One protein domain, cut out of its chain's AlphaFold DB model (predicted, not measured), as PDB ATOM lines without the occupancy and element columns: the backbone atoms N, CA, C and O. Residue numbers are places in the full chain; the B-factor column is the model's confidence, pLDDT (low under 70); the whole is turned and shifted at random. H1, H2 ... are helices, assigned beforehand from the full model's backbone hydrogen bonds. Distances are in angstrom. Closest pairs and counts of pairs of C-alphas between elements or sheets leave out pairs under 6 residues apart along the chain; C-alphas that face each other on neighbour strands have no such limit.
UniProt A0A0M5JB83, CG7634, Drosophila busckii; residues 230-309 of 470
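AT A GLANCE: This is residues 230 to 309 of the 470 residues of the protein "CG7634" of Drosophila busckii (UniProt A0A0M5JB83). A long helix, H1, runs most of the length of a slender three-helix bundle, and the shorter H2 and H3 pack on its second half, the three going up and down nearly side by side. The first turns of H1, residues 230 to 236, stick out free at one end, and the last turns of H3 reach past H1 at the other. The printed part has 80 residues with three named helices, in the order H1, H2, H3, and no named strand; the class is all helix. The whole is loose, with a radius of gyration of the C-alphas of 14.5 A, and its spans are 54 by 17 by 17 A.

IN THESE COORDINATES: H1, residues 230 to 260, begins with C-alpha 230 at (130.814, 251.517, 94.870) and is 44.8 A long from first to last C-alpha. H2, residues 264 to 279, measures 20.4 A and begins with C-alpha 264 at (145.497, 253.896, 137.886). H3, residues 290 to 309, measures 29.5 A and ends with C-alpha 309 at (142.594, 245.813, 146.955).

HOW THE PARTS SIT: H1 touches H2 with its residues 251 to 259 alone; the closest C-alphas, of Leu 258 and Leu 267, are 5.9 A apart. These two form a helical hairpin, at a shallow tilt of 9 degrees, opposite ways. H1 touches H3 with residues 252 to 259 alone, and H3 touches H1 with residues 297 to 304 alone; the closest C-alphas, of Arg 259 and Thr 304, are 6.6 A apart. They run the same way at a shallow tilt of 9 degrees. H2 and H3, also a helical hairpin, touch at a shallow tilt of 16 degrees, opposite ways, the closest C-alphas being those of Val 264 and Thr 304, 7.2 A apart. Every O i to N i+4 pair is within hydrogen-bond range in H1, against 11 of 12 in H2 and 14 of 16 in H3.

THE WHOLE: The outline is a rod, and the two C-alphas farthest apart, those of Lys 230 and Tyr 309, are 53.7 A apart. The printed part has no cut. The link from H1 to H2 is tight, with 3 residues, and the link from H2 to H3 is short, with 10. The mean pLDDT of the printed part is 89.1, and residue 309 is the one printed residue under 70.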
ATOM      1  N   LYS A 230     130.753 252.598  93.869       85.38
ATOM      2  CA  LYS A 230     130.814 251.517  94.870       85.38
ATOM      3  C   LYS A 230     132.258 251.169  95.233       85.38
ATOM      4  O   LYS A 230     132.589 251.159  96.417       85.38
ATOM      5  N   LYS A 231     133.136 251.010  94.236       89.25
ATOM      6  CA  LYS A 231     134.573 250.754  94.451       89.25
ATOM      7  C   LYS A 231     135.237 251.865  95.265       89.25
ATOM      8  O   LYS A 231     135.994 251.583  96.190       89.25
ATOM      9  N   PHE A 232     134.925 253.129  94.974       86.25
ATOM     10  CA  PHE A 232     135.447 254.261  95.741       86.25
ATOM     11  C   PHE A 232     134.960 254.248  97.199       86.25
ATOM     12  O   PHE A 232     135.749 254.459  98.122       86.25
ATOM     13  N   GLN A 233     133.676 253.955  97.429       86.81
ATOM     14  CA  GLN A 233     133.118 253.840  98.781       86.81
ATOM     15  C   GLN A 233     133.755 252.698  99.579       86.81
ATOM     16  O   GLN A 233     134.037 252.867 100.768       86.81
ATOM     17  N   GLU A 234     133.995 251.554  98.942       91.56
ATOM     18  CA  GLU A 234     134.676 250.406  99.544       91.56
ATOM     19  C   GLU A 234     136.131 250.735  99.880       91.56
ATOM     20  O   GLU A 234     136.548 250.565 101.026       91.56
ATOM     21  N   ALA A 235     136.883 251.304  98.935       92.50
ATOM     22  CA  ALA A 235     138.261 251.738  99.162       92.50
ATOM     23  C   ALA A 235     138.357 252.759 100.310       92.50
ATOM     24  O   ALA A 235     139.220 252.649 101.189       92.50
ATOM     25  N   TYR A 236     137.433 253.724 100.355       90.44
ATOM     26  CA  TYR A 236     137.341 254.683 101.450       90.44
ATOM     27  C   TYR A 236     137.036 253.995 102.786       90.44
ATOM     28  O   TYR A 236     137.684 254.287 103.795       90.44
ATOM     29  N   LEU A 237     136.089 253.050 102.806       92.62
ATOM     30  CA  LEU A 237     135.758 252.282 104.002       92.62
ATOM     31  C   LEU A 237     136.977 251.512 104.521       92.62
ATOM     32  O   LEU A 237     137.278 251.612 105.712       92.62
ATOM     33  N   TYR A 238     137.706 250.809 103.653       93.88
ATOM     34  CA  TYR A 238     138.902 250.056 104.037       93.88
ATOM     35  C   TYR A 238     140.003 250.961 104.583       93.88
ATOM     36  O   TYR A 238     140.602 250.651 105.614       93.88
ATOM     37  N   ARG A 239     140.215 252.134 103.975       94.38
ATOM     38  CA  ARG A 239     141.154 253.135 104.499       94.38
ATOM     39  C   ARG A 239     140.767 253.583 105.910       94.38
ATOM     40  O   ARG A 239     141.624 253.664 106.794       94.38
ATOM     41  N   VAL A 240     139.484 253.855 106.144       92.44
ATOM     42  CA  VAL A 240     138.978 254.272 107.461       92.44
ATOM     43  C   VAL A 240     139.086 253.138 108.486       92.44
ATOM     44  O   VAL A 240     139.483 253.391 109.626       92.44
ATOM     45  N   GLN A 241     138.775 251.898 108.103       93.38
ATOM     46  CA  GLN A 241     138.930 250.715 108.956       93.38
ATOM     47  C   GLN A 241     140.395 250.512 109.355       93.38
ATOM     48  O   GLN A 241     140.692 250.343 110.540       93.38
ATOM     49  N   TYR A 242     141.317 250.601 108.395       94.19
ATOM     50  CA  TYR A 242     142.753 250.471 108.638       94.19
ATOM     51  C   TYR A 242     143.266 251.551 109.596       94.19
ATOM     52  O   TYR A 242     143.911 251.236 110.600       94.19
ATOM     53  N   GLN A 243     142.915 252.818 109.348       94.06
ATOM     54  CA  GLN A 243     143.306 253.924 110.222       94.06
ATOM     55  C   GLN A 243     142.756 253.733 111.639       94.06
ATOM     56  O   GLN A 243     143.492 253.893 112.611       94.06
ATOM     57  N   THR A 244     141.488 253.330 111.754       93.44
ATOM     58  CA  THR A 244     140.847 253.052 113.047       93.44
ATOM     59  C   THR A 244     141.563 251.910 113.773       93.44
ATOM     60  O   THR A 244     141.814 252.000 114.974       93.44
ATOM     61  N   ARG A 245     141.971 250.853 113.062       92.25
ATOM     62  CA  ARG A 245     142.753 249.751 113.641       92.25
ATOM     63  C   ARG A 245     144.101 250.196 114.163       92.25
ATOM     64  O   ARG A 245     144.446 249.860 115.294       92.25
ATOM     65  N   ARG A 246     144.831 251.001 113.400       93.69
ATOM     66  CA  ARG A 246     146.121 251.534 113.840       93.69
ATOM     67  C   ARG A 246     145.988 252.395 115.099       93.69
ATOM     68  O   ARG A 246     146.758 252.201 116.038       93.69
ATOM     69  N   THR A 247     145.011 253.301 115.152       93.31
ATOM     70  CA  THR A 247     144.803 254.175 116.321       93.31
ATOM     71  C   THR A 247     144.397 253.392 117.565       93.31
ATOM     72  O   THR A 247     144.889 253.661 118.655       93.31
ATOM     73  N   MET A 248     143.542 252.385 117.409       91.56
ATOM     74  CA  MET A 248     143.083 251.558 118.524       91.56
ATOM     75  C   MET A 248     144.184 250.634 119.056       91.56
ATOM     76  O   MET A 248     144.343 250.509 120.267       91.56
ATOM     77  N   LEU A 249     145.002 250.040 118.183       92.81
ATOM     78  CA  LEU A 249     146.172 249.270 118.622       92.81
ATOM     79  C   LEU A 249     147.181 250.153 119.365       92.81
ATOM     80  O   LEU A 249     147.767 249.713 120.352       92.81
ATOM     81  N   ALA A 250     147.365 251.403 118.929       94.19
ATOM     82  CA  ALA A 250     148.179 252.367 119.662       94.19
ATOM     83  C   ALA A 250     147.592 252.654 121.058       94.19
ATOM     84  O   ALA A 250     148.328 252.597 122.040       94.19
ATOM     85  N   ALA A 251     146.274 252.858 121.161       92.81
ATOM     86  CA  ALA A 251     145.592 253.053 122.442       92.81
ATOM     87  C   ALA A 251     145.715 251.832 123.378       92.81
ATOM     88  O   ALA A 251     145.993 251.988 124.569       92.81
ATOM     89  N   LEU A 252     145.594 250.605 122.856       93.12
ATOM     90  CA  LEU A 252     145.820 249.387 123.647       93.12
ATOM     91  C   LEU A 252     147.252 249.306 124.171       93.12
ATOM     92  O   LEU A 252     147.459 248.980 125.338       93.12
ATOM     93  N   ARG A 253     148.251 249.644 123.347       93.50
ATOM     94  CA  ARG A 253     149.651 249.685 123.798       93.50
ATOM     95  C   ARG A 253     149.832 250.679 124.939       93.50
ATOM     96  O   ARG A 253     150.457 250.330 125.935       93.50
ATOM     97  N   THR A 254     149.252 251.878 124.840       93.00
ATOM     98  CA  THR A 254     149.335 252.870 125.922       93.00
ATOM     99  C   THR A 254     148.659 252.383 127.203       93.00
ATOM    100  O   THR A 254     149.229 252.532 128.279       93.00
ATOM    101  N   ILE A 255     147.499 251.728 127.096       92.56
ATOM    102  CA  ILE A 255     146.772 251.140 128.232       92.56
ATOM    103  C   ILE A 255     147.616 250.052 128.912       92.56
ATOM    104  O   ILE A 255     147.768 250.058 130.132       92.56
ATOM    105  N   ARG A 256     148.233 249.160 128.129       90.94
ATOM    106  CA  ARG A 256     149.110 248.097 128.646       90.94
ATOM    107  C   ARG A 256     150.355 248.661 129.343       90.94
ATOM    108  O   ARG A 256     150.719 248.173 130.408       90.94
ATOM    109  N   ILE A 257     150.970 249.712 128.792       92.62
ATOM    110  CA  ILE A 257     152.114 250.398 129.421       92.62
ATOM    111  C   ILE A 257     151.701 251.045 130.750       92.62
ATOM    112  O   ILE A 257     152.440 250.959 131.727       92.62
ATOM    113  N   LEU A 258     150.530 251.684 130.807       90.19
ATOM    114  CA  LEU A 258     150.023 252.301 132.037       90.19
ATOM    115  C   LEU A 258     149.693 251.260 133.109       90.19
ATOM    116  O   LEU A 258     150.004 251.489 134.275       90.19
ATOM    117  N   ARG A 259     149.151 250.099 132.715       88.06
ATOM    118  CA  ARG A 259     148.972 248.956 133.621       88.06
ATOM    119  C   ARG A 259     150.305 248.483 134.198       88.06
ATOM    120  O   ARG A 259     150.400 248.326 135.406       88.06
ATOM    121  N   ALA A 260     151.335 248.316 133.366       88.75
ATOM    122  CA  ALA A 260     152.662 247.897 133.830       88.75
ATOM    123  C   ALA A 260     153.307 248.897 134.809       88.75
ATOM    124  O   ALA A 260     154.111 248.506 135.646       88.75
ATOM    125  N   LYS A 261     152.946 250.185 134.719       88.50
ATOM    126  CA  LYS A 261     153.390 251.246 135.637       88.50
ATOM    127  C   LYS A 261     152.482 251.427 136.865       88.50
ATOM    128  O   LYS A 261     152.758 252.305 137.675       88.50
ATOM    129  N   SER A 262     151.391 250.664 136.972       82.12
ATOM    130  CA  SER A 262     150.381 250.744 138.041       82.12
ATOM    131  C   SER A 262     149.789 252.148 138.286       82.12
ATOM    132  O   SER A 262     149.277 252.435 139.368       82.12
ATOM    133  N   ASP A 263     149.801 253.034 137.280       85.75
ATOM    134  CA  ASP A 263     149.261 254.400 137.385       85.75
ATOM    135  C   ASP A 263     147.760 254.420 137.053       85.75
ATOM    136  O   ASP A 263     147.335 254.664 135.918       85.75
ATOM    137  N   VAL A 264     146.940 254.121 138.063       84.31
ATOM    138  CA  VAL A 264     145.497 253.896 137.886       84.31
ATOM    139  C   VAL A 264     144.740 255.168 137.503       84.31
ATOM    140  O   VAL A 264     143.862 255.122 136.647       84.31
ATOM    141  N   ASN A 265     145.095 256.330 138.053       85.19
ATOM    142  CA  ASN A 265     144.382 257.571 137.735       85.19
ATOM    143  C   ASN A 265     144.575 257.971 136.264       85.19
ATOM    144  O   ASN A 265     143.609 258.340 135.589       85.19
ATOM    145  N   ARG A 266     145.804 257.863 135.740       87.88
ATOM    146  CA  ARG A 266     146.064 258.136 134.320       87.88
ATOM    147  C   ARG A 266     145.415 257.095 133.415       87.88
ATOM    148  O   ARG A 266     144.862 257.468 132.383       87.88
ATOM    149  N   LEU A 267     145.433 255.822 133.815       89.81
ATOM    150  CA  LEU A 267     144.760 254.745 133.092       89.81
ATOM    151  C   LEU A 267     143.259 255.025 132.928       89.81
ATOM    152  O   LEU A 267     142.752 254.973 131.808       89.81
ATOM    153  N   LEU A 268     142.565 255.382 134.014       87.94
ATOM    154  CA  LEU A 268     141.129 255.672 133.974       87.94
ATOM    155  C   LEU A 268     140.802 256.876 133.079       87.94
ATOM    156  O   LEU A 268     139.846 256.805 132.311       87.94
ATOM    157  N   ASN A 269     141.616 257.937 133.105       89.69
ATOM    158  CA  ASN A 269     141.425 259.104 132.234       89.69
ATOM    159  C   ASN A 269     141.624 258.759 130.748       89.69
ATOM    160  O   ASN A 269     140.838 259.169 129.893       89.69
ATOM    161  N   VAL A 270     142.654 257.968 130.422       91.62
ATOM    162  CA  VAL A 270     142.894 257.525 129.039       91.62
ATOM    163  C   VAL A 270     141.743 256.645 128.558       91.62
ATOM    164  O   VAL A 270     141.222 256.868 127.467       91.62
ATOM    165  N   VAL A 271     141.286 255.696 129.375       91.50
ATOM    166  CA  VAL A 271     140.144 254.837 129.032       91.50
ATOM    167  C   VAL A 271     138.864 255.655 128.881       91.50
ATOM    168  O   VAL A 271     138.096 255.418 127.951       91.50
ATOM    169  N   GLU A 272     138.634 256.649 129.737       89.69
ATOM    170  CA  GLU A 272     137.474 257.534 129.644       89.69
ATOM    171  C   GLU A 272     137.470 258.337 128.337       89.69
ATOM    172  O   GLU A 272     136.438 258.342 127.662       89.69
ATOM    173  N   SER A 273     138.615 258.886 127.919       89.75
ATOM    174  CA  SER A 273     138.751 259.594 126.635       89.75
ATOM    175  C   SER A 273     138.593 258.670 125.417       89.75
ATOM    176  O   SER A 273     137.802 258.940 124.512       89.75
ATOM    177  N   VAL A 274     139.276 257.518 125.395       91.81
ATOM    178  CA  VAL A 274     139.243 256.585 124.255       91.81
ATOM    179  C   VAL A 274     137.863 255.949 124.117       91.81
ATOM    180  O   VAL A 274     137.280 255.947 123.029       91.81
ATOM    181  N   MET A 275     137.313 255.427 125.215       90.06
ATOM    182  CA  MET A 275     136.011 254.767 125.194       90.06
ATOM    183  C   MET A 275     134.883 255.784 125.031       90.06
ATOM    184  O   MET A 275     133.938 255.509 124.302       90.06
ATOM    185  N   GLY A 276     134.976 256.951 125.676       84.88
ATOM    186  CA  GLY A 276     133.921 257.966 125.682       84.88
ATOM    187  C   GLY A 276     133.824 258.792 124.413       84.88
ATOM    188  O   GLY A 276     132.713 259.004 123.930       84.88
ATOM    189  N   ASP A 277     134.956 259.212 123.853       86.00
ATOM    190  CA  ASP A 277     134.953 260.113 122.699       86.00
ATOM    191  C   ASP A 277     135.149 259.353 121.384       86.00
ATOM    192  O   ASP A 277     134.483 259.640 120.388       86.00
ATOM    193  N   TYR A 278     136.034 258.349 121.362       88.19
ATOM    194  CA  TYR A 278     136.422 257.694 120.113       88.19
ATOM    195  C   TYR A 278     135.597 256.434 119.806       88.19
ATOM    196  O   TYR A 278     135.017 256.337 118.723       88.19
ATOM    197  N   VAL A 279     135.507 255.471 120.733       89.00
ATOM    198  CA  VAL A 279     134.855 254.157 120.506       89.00
ATOM    199  C   VAL A 279     133.339 254.281 120.346       89.00
ATOM    200  O   VAL A 279     132.752 253.597 119.498       89.00
ATOM    201  N   VAL A 280     132.693 255.154 121.126       87.50
ATOM    202  CA  VAL A 280     131.236 255.374 121.073       87.50
ATOM    203  C   VAL A 280     130.789 255.799 119.668       87.50
ATOM    204  O   VAL A 280     129.762 255.327 119.182       87.50
ATOM    205  N   VAL A 281     131.598 256.598 118.968       87.75
ATOM    206  CA  VAL A 281     131.301 257.091 117.612       87.75
ATOM    207  C   VAL A 281     131.551 256.029 116.524       87.75
ATOM    208  O   VAL A 281     131.119 256.185 115.382       87.75
ATOM    209  N   LYS A 282     132.225 254.910 116.823       89.56
ATOM    210  CA  LYS A 282     132.487 253.858 115.821       89.56
ATOM    211  C   LYS A 282     131.340 252.853 115.726       89.56
ATOM    212  O   LYS A 282     130.863 252.319 116.727       89.56
ATOM    213  N   THR A 283     130.935 252.541 114.501       88.50
ATOM    214  CA  THR A 283     129.966 251.478 114.200       88.50
ATOM    215  C   THR A 283     130.673 250.145 113.946       88.50
ATOM    216  O   THR A 283     131.860 250.127 113.626       88.50
ATOM    217  N   HIS A 284     129.932 249.034 114.005       89.12
ATOM    218  CA  HIS A 284     130.462 247.702 113.673       89.12
ATOM    219  C   HIS A 284     131.029 247.611 112.250       89.12
ATOM    220  O   HIS A 284     131.998 246.900 112.021       89.12
ATOM    221  N   ARG A 285     130.490 248.389 111.302       89.38
ATOM    222  CA  ARG A 285     131.013 248.440 109.928       89.38
ATOM    223  C   ARG A 285     132.416 249.045 109.859       89.38
ATOM    224  O   ARG A 285     133.224 248.612 109.051       89.38
ATOM    225  N   VAL A 286     132.714 250.047 110.686       89.75
ATOM    226  CA  VAL A 286     134.050 250.672 110.743       89.75
ATOM    227  C   VAL A 286     134.987 249.899 111.674       89.75
ATOM    228  O   VAL A 286     136.198 249.887 111.469       89.75
ATOM    229  N   MET A 287     134.436 249.241 112.692       90.50
ATOM    230  CA  MET A 287     135.187 248.477 113.679       90.50
ATOM    231  C   MET A 287     134.503 247.122 113.930       90.50
ATOM    232  O   MET A 287     133.697 247.006 114.855       90.50
ATOM    233  N   PRO A 288     134.816 246.090 113.125       89.81
ATOM    234  CA  PRO A 288     134.214 244.763 113.285       89.81
ATOM    235  C   PRO A 288     134.514 244.134 114.656       89.81
ATOM    236  O   PRO A 288     133.622 243.649 115.340       89.81
ATOM    237  N   TRP A 289     135.755 244.281 115.117       90.25
ATOM    238  CA  TRP A 289     136.317 243.790 116.385       90.25
ATOM    239  C   TRP A 289     136.056 244.750 117.564       90.25
ATOM    240  O   TRP A 289     136.797 244.799 118.546       90.25
ATOM    241  N   LYS A 290     134.993 245.563 117.473       90.88
ATOM    242  CA  LYS A 290     134.628 246.541 118.510       90.88
ATOM    243  C   LYS A 290     134.382 245.880 119.861       90.88
ATOM    244  O   LYS A 290     134.824 246.404 120.874       90.88
ATOM    245  N   PHE A 291     133.697 244.742 119.869       89.69
ATOM    246  CA  PHE A 291     133.396 244.023 121.103       89.69
ATOM    247  C   PHE A 291     134.663 243.495 121.786       89.69
ATOM    248  O   PHE A 291     134.840 243.727 122.976       89.69
ATOM    249  N   GLU A 292     135.562 242.862 121.030       90.88
ATOM    250  CA  GLU A 292     136.830 242.327 121.547       90.88
ATOM    251  C   GLU A 292     137.676 243.425 122.191       90.88
ATOM    252  O   GLU A 292     138.146 243.272 123.314       90.88
ATOM    253  N   PHE A 293     137.786 244.576 121.523       92.44
ATOM    254  CA  PHE A 293     138.484 245.734 122.070       92.44
ATOM    255  C   PHE A 293     137.834 246.246 123.361       92.44
ATOM    256  O   PHE A 293     138.530 246.534 124.331       92.44
ATOM    257  N   ILE A 294     136.502 246.363 123.383       91.12
ATOM    258  CA  ILE A 294     135.758 246.808 124.568       91.12
ATOM    259  C   ILE A 294     136.007 245.856 125.743       91.12
ATOM    260  O   ILE A 294     136.298 246.311 126.848       91.12
ATOM    261  N   ALA A 295     135.922 244.549 125.494       90.62
ATOM    262  CA  ALA A 295     136.167 243.525 126.496       90.62
ATOM    263  C   ALA A 295     137.613 243.580 127.005       90.62
ATOM    264  O   ALA A 295     137.831 243.602 128.211       90.62
ATOM    265  N   GLU A 296     138.603 243.676 126.113       91.19
ATOM    266  CA  GLU A 296     140.016 243.739 126.494       91.19
ATOM    267  C   GLU A 296     140.326 244.968 127.358       91.19
ATOM    268  O   GLU A 296     140.972 244.847 128.404       91.19
ATOM    269  N   VAL A 297     139.840 246.149 126.962       92.44
ATOM    270  CA  VAL A 297     140.060 247.393 127.711       92.44
ATOM    271  C   VAL A 297     139.420 247.315 129.093       92.44
ATOM    272  O   VAL A 297     140.095 247.583 130.088       92.44
ATOM    273  N   TYR A 298     138.145 246.923 129.184       90.62
ATOM    274  CA  TYR A 298     137.456 246.876 130.474       90.62
ATOM    275  C   TYR A 298     137.964 245.764 131.386       90.62
ATOM    276  O   TYR A 298     138.107 246.010 132.580       90.62
ATOM    277  N   ASN A 299     138.330 244.601 130.848       89.88
ATOM    278  CA  ASN A 299     138.965 243.545 131.635       89.88
ATOM    279  C   ASN A 299     140.327 244.000 132.166       89.88
ATOM    280  O   ASN A 299     140.633 243.779 133.333       89.88
ATOM    281  N   THR A 300     141.126 244.697 131.350       88.12
ATOM    282  CA  THR A 300     142.413 245.254 131.796       88.12
ATOM    283  C   THR A 300     142.210 246.233 132.950       88.12
ATOM    284  O   THR A 300     142.917 246.151 133.950       88.12
ATOM    285  N   VAL A 301     141.219 247.125 132.846       88.44
ATOM    286  CA  VAL A 301     140.890 248.062 133.926       88.44
ATOM    287  C   VAL A 301     140.406 247.326 135.174       88.44
ATOM    288  O   VAL A 301     140.914 247.593 136.260       88.44
ATOM    289  N   ALA A 302     139.481 246.376 135.036       85.69
ATOM    290  CA  ALA A 302     138.969 245.597 136.159       85.69
ATOM    291  C   ALA A 302     140.100 244.873 136.906       85.69
ATOM    292  O   ALA A 302     140.164 244.952 138.130       85.69
ATOM    293  N   LEU A 303     141.042 244.268 136.175       85.94
ATOM    294  CA  LEU A 303     142.228 243.645 136.761       85.94
ATOM    295  C   LEU A 303     143.079 244.666 137.522       85.94
ATOM    296  O   LEU A 303     143.369 244.444 138.695       85.94
ATOM    297  N   THR A 304     143.395 245.819 136.921       85.00
ATOM    298  CA  THR A 304     144.177 246.854 137.623       85.00
ATOM    299  C   THR A 304     143.502 247.376 138.883       85.00
ATOM    300  O   THR A 304     144.189 247.685 139.847       85.00
ATOM    301  N   LEU A 305     142.169 247.471 138.894       81.75
ATOM    302  CA  LEU A 305     141.411 247.887 140.070       81.75
ATOM    303  C   LEU A 305     141.405 246.787 141.133       81.75
ATOM    304  O   LEU A 305     141.611 247.081 142.305       81.75
ATOM    305  N   SER A 306     141.239 245.525 140.733       80.12
ATOM    306  CA  SER A 306     141.292 244.380 141.649       80.12
ATOM    307  C   SER A 306     142.658 244.246 142.335       80.12
ATOM    308  O   SER A 306     142.719 244.003 143.538       80.12
ATOM    309  N   GLU A 307     143.745 244.524 141.608       78.62
ATOM    310  CA  GLU A 307     145.117 244.552 142.129       78.62
ATOM    311  C   GLU A 307     145.320 245.651 143.200       78.62
ATOM    312  O   GLU A 307     146.216 245.532 144.030       78.62
ATOM    313  N   GLN A 308     144.487 246.702 143.253       71.19
ATOM    314  CA  GLN A 308     144.597 247.739 144.293       71.19
ATOM    315  C   GLN A 308     144.118 247.281 145.673       71.19
ATOM    316  O   GLN A 308     144.533 247.866 146.680       71.19
ATOM    317  N   TYR A 309     143.242 246.278 145.726       66.81
ATOM    318  CA  TYR A 309     142.594 245.813 146.955       66.81
ATOM    319  C   TYR A 309     143.387 244.710 147.677       66.81
ATOM    320  O   TYR A 309     142.849 244.020 148.541       66.81
TER     321      TYR A 309